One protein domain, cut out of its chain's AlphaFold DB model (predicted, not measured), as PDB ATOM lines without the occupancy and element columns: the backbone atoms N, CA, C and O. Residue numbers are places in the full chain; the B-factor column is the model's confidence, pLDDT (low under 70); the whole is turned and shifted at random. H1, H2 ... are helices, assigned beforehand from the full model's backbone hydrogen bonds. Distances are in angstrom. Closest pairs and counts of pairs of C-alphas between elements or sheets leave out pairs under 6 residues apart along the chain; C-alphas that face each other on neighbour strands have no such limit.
ATOM      1  N   ALA A  12     149.363 168.234 208.916       94.69
ATOM      2  CA  ALA A  12     150.334 167.368 208.262       94.69
ATOM      3  C   ALA A  12     151.682 167.453 208.997       94.69
ATOM      4  O   ALA A  12     152.122 168.542 209.369       94.69
ATOM      5  N   LEU A  13     152.363 166.315 209.172       93.94
ATOM      6  CA  LEU A  13     153.672 166.261 209.836       93.94
ATOM      7  C   LEU A  13     154.699 167.180 209.152       93.94
ATOM      8  O   LEU A  13     155.468 167.862 209.825       93.94
ATOM      9  N   SER A  14     154.632 167.278 207.824       92.94
ATOM     10  CA  SER A  14     155.475 168.154 207.002       92.94
ATOM     11  C   SER A  14     155.375 169.642 207.344       92.94
ATOM     12  O   SER A  14     156.277 170.402 207.008       92.94
ATOM     13  N   GLN A  15     154.304 170.077 208.017       91.94
ATOM     14  CA  GLN A  15     154.130 171.472 208.439       91.94
ATOM     15  C   GLN A  15     154.847 171.795 209.751       91.94
ATOM     16  O   GLN A  15     154.973 172.970 210.096       91.94
ATOM     17  N   VAL A  16     155.260 170.776 210.509       91.81
ATOM     18  CA  VAL A  16     155.823 170.952 211.857       91.81
ATOM     19  C   VAL A  16     157.210 170.342 212.017       91.81
ATOM     20  O   VAL A  16     157.926 170.744 212.933       91.81
ATOM     21  N   ILE A  17     157.596 169.404 211.145       91.31
ATOM     22  CA  ILE A  17     158.942 168.837 211.116       91.31
ATOM     23  C   ILE A  17     159.913 169.800 210.423       91.31
ATOM     24  O   ILE A  17     159.679 170.278 209.310       91.31
ATOM     25  N   GLY A  18     161.000 170.117 211.114       86.25
ATOM     26  CA  GLY A  18     162.093 170.925 210.605       86.25
ATOM     27  C   GLY A  18     163.010 170.134 209.668       86.25
ATOM     28  O   GLY A  18     162.962 168.902 209.631       86.25
ATOM     29  N   PRO A  19     163.900 170.819 208.929       78.69
ATOM     30  CA  PRO A  19     164.886 170.171 208.058       78.69
ATOM     31  C   PRO A  19     165.836 169.211 208.793       78.69
ATOM     32  O   PRO A  19     166.446 168.351 208.161       78.69
ATOM     33  N   ASP A  20     165.981 169.384 210.107       84.81
ATOM     34  CA  ASP A  20     166.776 168.569 211.029       84.81
ATOM     35  C   ASP A  20     165.985 167.401 211.648       84.81
ATOM     36  O   ASP A  20     166.535 166.640 212.443       84.81
ATOM     37  N   GLY A  21     164.704 167.245 211.296       82.44
ATOM     38  CA  GLY A  21     163.805 166.243 211.872       82.44
ATOM     39  C   GLY A  21     163.182 166.653 213.211       82.44
ATOM     40  O   GLY A  21     162.414 165.880 213.786       82.44
ATOM     41  N   GLY A  22     163.487 167.851 213.720       87.25
ATOM     42  CA  GLY A  22     162.934 168.359 214.972       87.25
ATOM     43  C   GLY A  22     161.501 168.867 214.814       87.25
ATOM     44  O   GLY A  22     161.121 169.366 213.761       87.25
ATOM     45  N   VAL A  23     160.698 168.792 215.875       89.19
ATOM     46  CA  VAL A  23     159.374 169.431 215.933       89.19
ATOM     47  C   VAL A  23     159.370 170.426 217.082       89.19
ATOM     48  O   VAL A  23     159.734 170.087 218.207       89.19
ATOM     49  N   SER A  24     158.951 171.660 216.809       84.81
ATOM     50  CA  SER A  24     158.784 172.668 217.859       84.81
ATOM     51  C   SER A  24     157.518 172.399 218.674       84.81
ATOM     52  O   SER A  24     156.425 172.288 218.121       84.81
ATOM     53  N   GLY A  25     157.655 172.359 220.000       87.06
ATOM     54  CA  GLY A  25     156.545 172.100 220.917       87.06
ATOM     55  C   GLY A  25     156.188 170.616 221.031       87.06
ATOM     56  O   GLY A  25     157.019 169.739 220.808       87.06
ATOM     57  N   SER A  26     154.945 170.338 221.418       90.31
ATOM     58  CA  SER A  26     154.455 168.973 221.626       90.31
ATOM     59  C   SER A  26     153.660 168.487 220.421       90.31
ATOM     60  O   SER A  26     152.823 169.216 219.889       90.31
ATOM     61  N   HIS A  27     153.870 167.232 220.030       93.06
ATOM     62  CA  HIS A  27     153.103 166.576 218.977       93.06
ATOM     63  C   HIS A  27     152.827 165.116 219.340       93.06
ATOM     64  O   HIS A  27     153.487 164.535 220.202       93.06
ATOM     65  N   TRP A  28     151.845 164.527 218.665       94.31
ATOM     66  CA  TRP A  28     151.518 163.112 218.768       94.31
ATOM     67  C   TRP A  28     151.285 162.557 217.365       94.31
ATOM     68  O   TRP A  28     150.487 163.104 216.604       94.31
ATOM     69  N   VAL A  29     152.003 161.487 217.018       93.25
ATOM     70  CA  VAL A  29     151.795 160.765 215.761       93.25
ATOM     71  C   VAL A  29     150.622 159.813 215.952       93.25
ATOM     72  O   VAL A  29     150.696 158.879 216.750       93.25
ATOM     73  N   VAL A  30     149.534 160.067 215.227       95.25
ATOM     74  CA  VAL A  30     148.339 159.219 215.257       95.25
ATOM     75  C   VAL A  30     148.695 157.835 214.696       95.25
ATOM     76  O   VAL A  30     149.258 157.764 213.604       95.25
ATOM     77  N   PRO A  31     148.382 156.731 215.401       96.25
ATOM     78  CA  PRO A  31     148.565 155.384 214.869       96.25
ATOM     79  C   PRO A  31     147.812 155.163 213.552       96.25
ATOM     80  O   PRO A  31     146.645 155.530 213.430       96.25
ATOM     81  N   GLU A  32     148.451 154.494 212.589       94.25
ATOM     82  CA  GLU A  32     147.884 154.239 211.250       94.25
ATOM     83  C   GLU A  32     146.592 153.425 211.263       94.25
ATOM     84  O   GLU A  32     145.778 153.550 210.361       94.25
ATOM     85  N   SER A  33     146.352 152.626 212.304       97.44
ATOM     86  CA  SER A  33     145.101 151.875 212.461       97.44
ATOM     87  C   SER A  33     143.877 152.759 212.731       97.44
ATOM     88  O   SER A  33     142.765 152.241 212.797       97.44
ATOM     89  N   LEU A  34     144.068 154.063 212.962       98.00
ATOM     90  CA  LEU A  34     143.001 155.005 213.311       98.00
ATOM     91  C   LEU A  34     142.558 155.888 212.136       98.00
ATOM     92  O   LEU A  34     141.671 156.720 212.324       98.00
ATOM     93  N   TYR A  35     143.161 155.749 210.952       96.44
ATOM     94  CA  TYR A  35     142.795 156.544 209.780       96.44
ATOM     95  C   TYR A  35     143.098 155.821 208.465       96.44
ATOM     96  O   TYR A  35     143.971 154.960 208.387       96.44
ATOM     97  N   GLU A  36     142.379 156.187 207.405       97.31
ATOM     98  CA  GLU A  36     142.715 155.721 206.061       97.31
ATOM     99  C   GLU A  36     144.005 156.388 205.567       97.31
ATOM    100  O   GLU A  36     144.158 157.602 205.731       97.31
ATOM    101  N   PRO A  37     144.933 155.650 204.926       95.19
ATOM    102  CA  PRO A  37     146.188 156.221 204.458       95.19
ATOM    103  C   PRO A  37     145.990 157.470 203.591       95.19
ATOM    104  O   PRO A  37     145.299 157.438 202.573       95.19
ATOM    105  N   ILE A  38     146.669 158.561 203.950       94.50
ATOM    106  CA  ILE A  38     146.645 159.818 203.196       94.50
ATOM    107  C   ILE A  38     147.593 159.680 201.999       94.50
ATOM    108  O   ILE A  38     148.775 160.018 202.070       94.50
ATOM    109  N   ARG A  39     147.087 159.118 200.898       94.75
ATOM    110  CA  ARG A  39     147.854 158.922 199.660       94.75
ATOM    111  C   ARG A  39     147.832 160.196 198.821       94.75
ATOM    112  O   ARG A  39     146.767 160.688 198.467       94.75
ATOM    113  N   GLN A  40     149.012 160.704 198.480       94.81
ATOM    114  CA  GLN A  40     149.160 161.856 197.593       94.81
ATOM    115  C   GLN A  40     149.542 161.403 196.189       94.81
ATOM    116  O   GLN A  40     150.434 160.575 196.019       94.81
ATOM    117  N   GLN A  41     148.863 161.957 195.188       93.94
ATOM    118  CA  GLN A  41     149.103 161.676 193.775       93.94
ATOM    119  C   GLN A  41     149.347 162.980 193.018       93.94
ATOM    120  O   GLN A  41     148.878 164.046 193.422       93.94
ATOM    121  N   ALA A  42     150.067 162.878 191.908       92.88
ATOM    122  CA  ALA A  42     150.303 163.970 190.976       92.88
ATOM    123  C   ALA A  42     149.886 163.535 189.567       92.88
ATOM    124  O   ALA A  42     149.984 162.358 189.220       92.88
ATOM    125  N   VAL A  43     149.427 164.489 188.759       95.12
ATOM    126  CA  VAL A  43     149.044 164.264 187.360       95.12
ATOM    127  C   VAL A  43     149.617 165.363 186.476       95.12
ATOM    128  O   VAL A  43     149.699 166.526 186.875       95.12
ATOM    129  N   ILE A  44     149.993 164.999 185.252       96.94
ATOM    130  CA  ILE A  44     150.424 165.956 184.235       96.94
ATOM    131  C   ILE A  44     149.172 166.560 183.593       96.94
ATOM    132  O   ILE A  44     148.449 165.884 182.869       96.94
ATOM    133  N   VAL A  45     148.915 167.845 183.850       97.19
ATOM    134  CA  VAL A  45     147.765 168.565 183.265       97.19
ATOM    135  C   VAL A  45     148.010 169.007 181.819       97.19
ATOM    136  O   VAL A  45     147.067 169.196 181.055       97.19
ATOM    137  N   LYS A  46     149.280 169.177 181.438       97.69
ATOM    138  CA  LYS A  46     149.715 169.496 180.078       97.69
ATOM    139  C   LYS A  46     151.063 168.844 179.824       97.69
ATOM    140  O   LYS A  46     152.002 169.073 180.576       97.69
ATOM    141  N   ASP A  47     151.130 168.063 178.759       97.19
ATOM    142  CA  ASP A  47     152.312 167.287 178.409       97.19
ATOM    143  C   ASP A  47     153.436 168.150 177.802       97.19
ATOM    144  O   ASP A  47     153.190 169.214 177.222       97.19
ATOM    145  N   GLY A  48     154.676 167.683 177.944       98.06
ATOM    146  CA  GLY A  48     155.893 168.349 177.482       98.06
ATOM    147  C   GLY A  48     157.157 167.706 178.055       98.06
ATOM    148  O   GLY A  48     157.106 167.031 179.079       98.06
ATOM    149  N   SER A  49     158.310 167.929 177.421       97.94
ATOM    150  CA  SER A  49     159.585 167.355 177.886       97.94
ATOM    151  C   SER A  49     159.919 167.774 179.320       97.94
ATOM    152  O   SER A  49     160.117 166.918 180.168       97.94
ATOM    153  N   ALA A  50     159.835 169.069 179.634       98.06
ATOM    154  CA  ALA A  50     160.192 169.584 180.958       98.06
ATOM    155  C   ALA A  50     159.347 169.003 182.108       98.06
ATOM    156  O   ALA A  50     159.859 168.801 183.205       98.06
ATOM    157  N   VAL A  51     158.051 168.736 181.886       98.00
ATOM    158  CA  VAL A  51     157.206 168.131 182.930       98.00
ATOM    159  C   VAL A  51     157.497 166.641 183.094       98.00
ATOM    160  O   VAL A  51     157.427 166.141 184.211       98.00
ATOM    161  N   ARG A  52     157.875 165.941 182.016       97.38
ATOM    162  CA  ARG A  52     158.317 164.542 182.090       97.38
ATOM    163  C   ARG A  52     159.631 164.437 182.855       97.38
ATOM    164  O   ARG A  52     159.679 163.703 183.833       97.38
ATOM    165  N   ASP A  53     160.609 165.275 182.514       98.00
ATOM    166  CA  ASP A  53     161.891 165.351 183.224       98.00
ATOM    167  C   ASP A  53     161.685 165.668 184.718       98.00
ATOM    168  O   ASP A  53     162.343 165.100 185.590       98.00
ATOM    169  N   PHE A  54     160.730 166.550 185.042       97.62
ATOM    170  CA  PHE A  54     160.381 166.860 186.427       97.62
ATOM    171  C   PHE A  54     159.731 165.678 187.159       97.62
ATOM    172  O   PHE A  54     160.071 165.421 188.311       97.62
ATOM    173  N   ILE A  55     158.814 164.948 186.522       95.94
ATOM    174  CA  ILE A  55     158.200 163.756 187.126       95.94
ATOM    175  C   ILE A  55     159.238 162.647 187.331       95.94
ATOM    176  O   ILE A  55     159.243 162.018 188.390       95.94
ATOM    177  N   ASP A  56     160.156 162.461 186.384       96.00
ATOM    178  CA  ASP A  56     161.273 161.522 186.523       96.00
ATOM    179  C   ASP A  56     162.173 161.906 187.706       96.00
ATOM    180  O   ASP A  56     162.532 161.054 188.523       96.00
ATOM    181  N   PHE A  57     162.464 163.202 187.870       96.50
ATOM    182  CA  PHE A  57     163.162 163.713 189.050       96.50
ATOM    183  C   PHE A  57     162.392 163.441 190.351       96.50
ATOM    184  O   PHE A  57     162.991 162.963 191.315       96.50
ATOM    185  N   VAL A  58     161.078 163.699 190.387       95.62
ATOM    186  CA  VAL A  58     160.225 163.484 191.573       95.62
ATOM    187  C   VAL A  58     160.198 162.009 191.999       95.62
ATOM    188  O   VAL A  58     160.189 161.720 193.196       95.62
ATOM    189  N   HIS A  59     160.227 161.074 191.047       92.94
ATOM    190  CA  HIS A  59     160.347 159.639 191.335       92.94
ATOM    191  C   HIS A  59     161.778 159.201 191.690       92.94
ATOM    192  O   HIS A  59     161.977 158.125 192.263       92.94
ATOM    193  N   GLY A  60     162.772 160.033 191.382       95.31
ATOM    194  CA  GLY A  60     164.181 159.771 191.621       95.31
ATOM    195  C   GLY A  60     164.578 159.720 193.104       95.31
ATOM    196  O   GLY A  60     163.834 160.129 194.002       95.31
ATOM    197  N   PRO A  61     165.791 159.216 193.393       95.44
ATOM    198  CA  PRO A  61     166.284 159.064 194.762       95.44
ATOM    199  C   PRO A  61     166.475 160.402 195.489       95.44
ATOM    200  O   PRO A  61     166.260 160.465 196.697       95.44
ATOM    201  N   GLU A  62     166.841 161.470 194.773       96.00
ATOM    202  CA  GLU A  62     167.056 162.797 195.362       96.00
ATOM    203  C   GLU A  62     165.752 163.397 195.900       96.00
ATOM    204  O   GLU A  62     165.655 163.712 197.087       96.00
ATOM    205  N   ALA A  63     164.718 163.480 195.057       95.62
ATOM    206  CA  ALA A  63     163.400 163.923 195.493       95.62
ATOM    207  C   ALA A  63     162.820 162.989 196.562       95.62
ATOM    208  O   ALA A  63     162.222 163.459 197.530       95.62
ATOM    209  N   GLY A  64     163.060 161.680 196.450       94.50
ATOM    210  CA  GLY A  64     162.659 160.711 197.465       94.50
ATOM    211  C   GLY A  64     163.228 160.994 198.852       94.50
ATOM    212  O   GLY A  64     162.481 160.991 199.828       94.50
ATOM    213  N   ALA A  65     164.518 161.327 198.938       94.06
ATOM    214  CA  ALA A  65     165.150 161.695 200.202       94.06
ATOM    215  C   ALA A  65     164.563 162.989 200.794       94.06
ATOM    216  O   ALA A  65     164.446 163.114 202.014       94.06
ATOM    217  N   ILE A  66     164.168 163.947 199.948       93.31
ATOM    218  CA  ILE A  66     163.482 165.170 200.387       93.31
ATOM    219  C   ILE A  66     162.091 164.828 200.939       93.31
ATOM    220  O   ILE A  66     161.753 165.255 202.042       93.31
ATOM    221  N   ILE A  67     161.304 164.033 200.211       94.12
ATOM    222  CA  ILE A  67     159.953 163.599 200.607       94.12
ATOM    223  C   ILE A  67     159.992 162.912 201.982       94.12
ATOM    224  O   ILE A  67     159.239 163.284 202.884       94.12
ATOM    225  N   GLU A  68     160.907 161.959 202.164       92.75
ATOM    226  CA  GLU A  68     161.063 161.204 203.415       92.75
ATOM    227  C   GLU A  68     161.524 162.095 204.581       92.75
ATOM    228  O   GLU A  68     160.988 161.989 205.687       92.75
ATOM    229  N   ARG A  69     162.447 163.039 204.335       91.88
ATOM    230  CA  ARG A  69     162.917 164.002 205.351       91.88
ATOM    231  C   ARG A  69     161.783 164.845 205.939       91.88
ATOM    232  O   ARG A  69     161.831 165.174 207.119       91.88
TER     233      ARG A  69
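Overview. This is residues 12 to 69 of the 78 residues of an uncharacterized protein of wastewater metagenome (UniProt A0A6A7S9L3). With little regular structure, this is an open, elongated loop of chain: two short helices, H1 then H2, follow each other end to end with a corner between them, and a long stretch with no named element, residues 12 to 48, makes the rest. Residues 30 to 37 and residues 45 to 51, of which 49 to 51 belong to H1, stick out. The printed part has 58 residues, 20 of them in the two named helices, with no named strand; the class is all helix. It is only just loose, close to extended, with a radius of gyration of the C-alphas of 15.4 A and spans of 44 by 28 by 17 A.

Along the chain. H1, residues 49 to 59, is 15.5 A long and begins at C-alpha 49 (159.585, 167.355, 177.886). H2, residues 61 to 69, is 12.2 A long and ends at C-alpha 69 (162.917, 164.002, 205.351).

Arrangement. H1 and H2 are close but not clearly touching; their closest C-alphas, of Phe 57 and Ala 63, are 6.5 A apart. They run the same way at a steep tilt of 53 degrees. In both helices every O i to N i+4 pair is within hydrogen-bond range.

Size, cuts and confidence. The C-alphas farthest apart, of Ser 26 and Gly 48, are 44.2 A apart. The link from H1 to H2 is tight, and the printed part has no cut. Mean pLDDT of the printed part is 93.8; no printed residue is under 70.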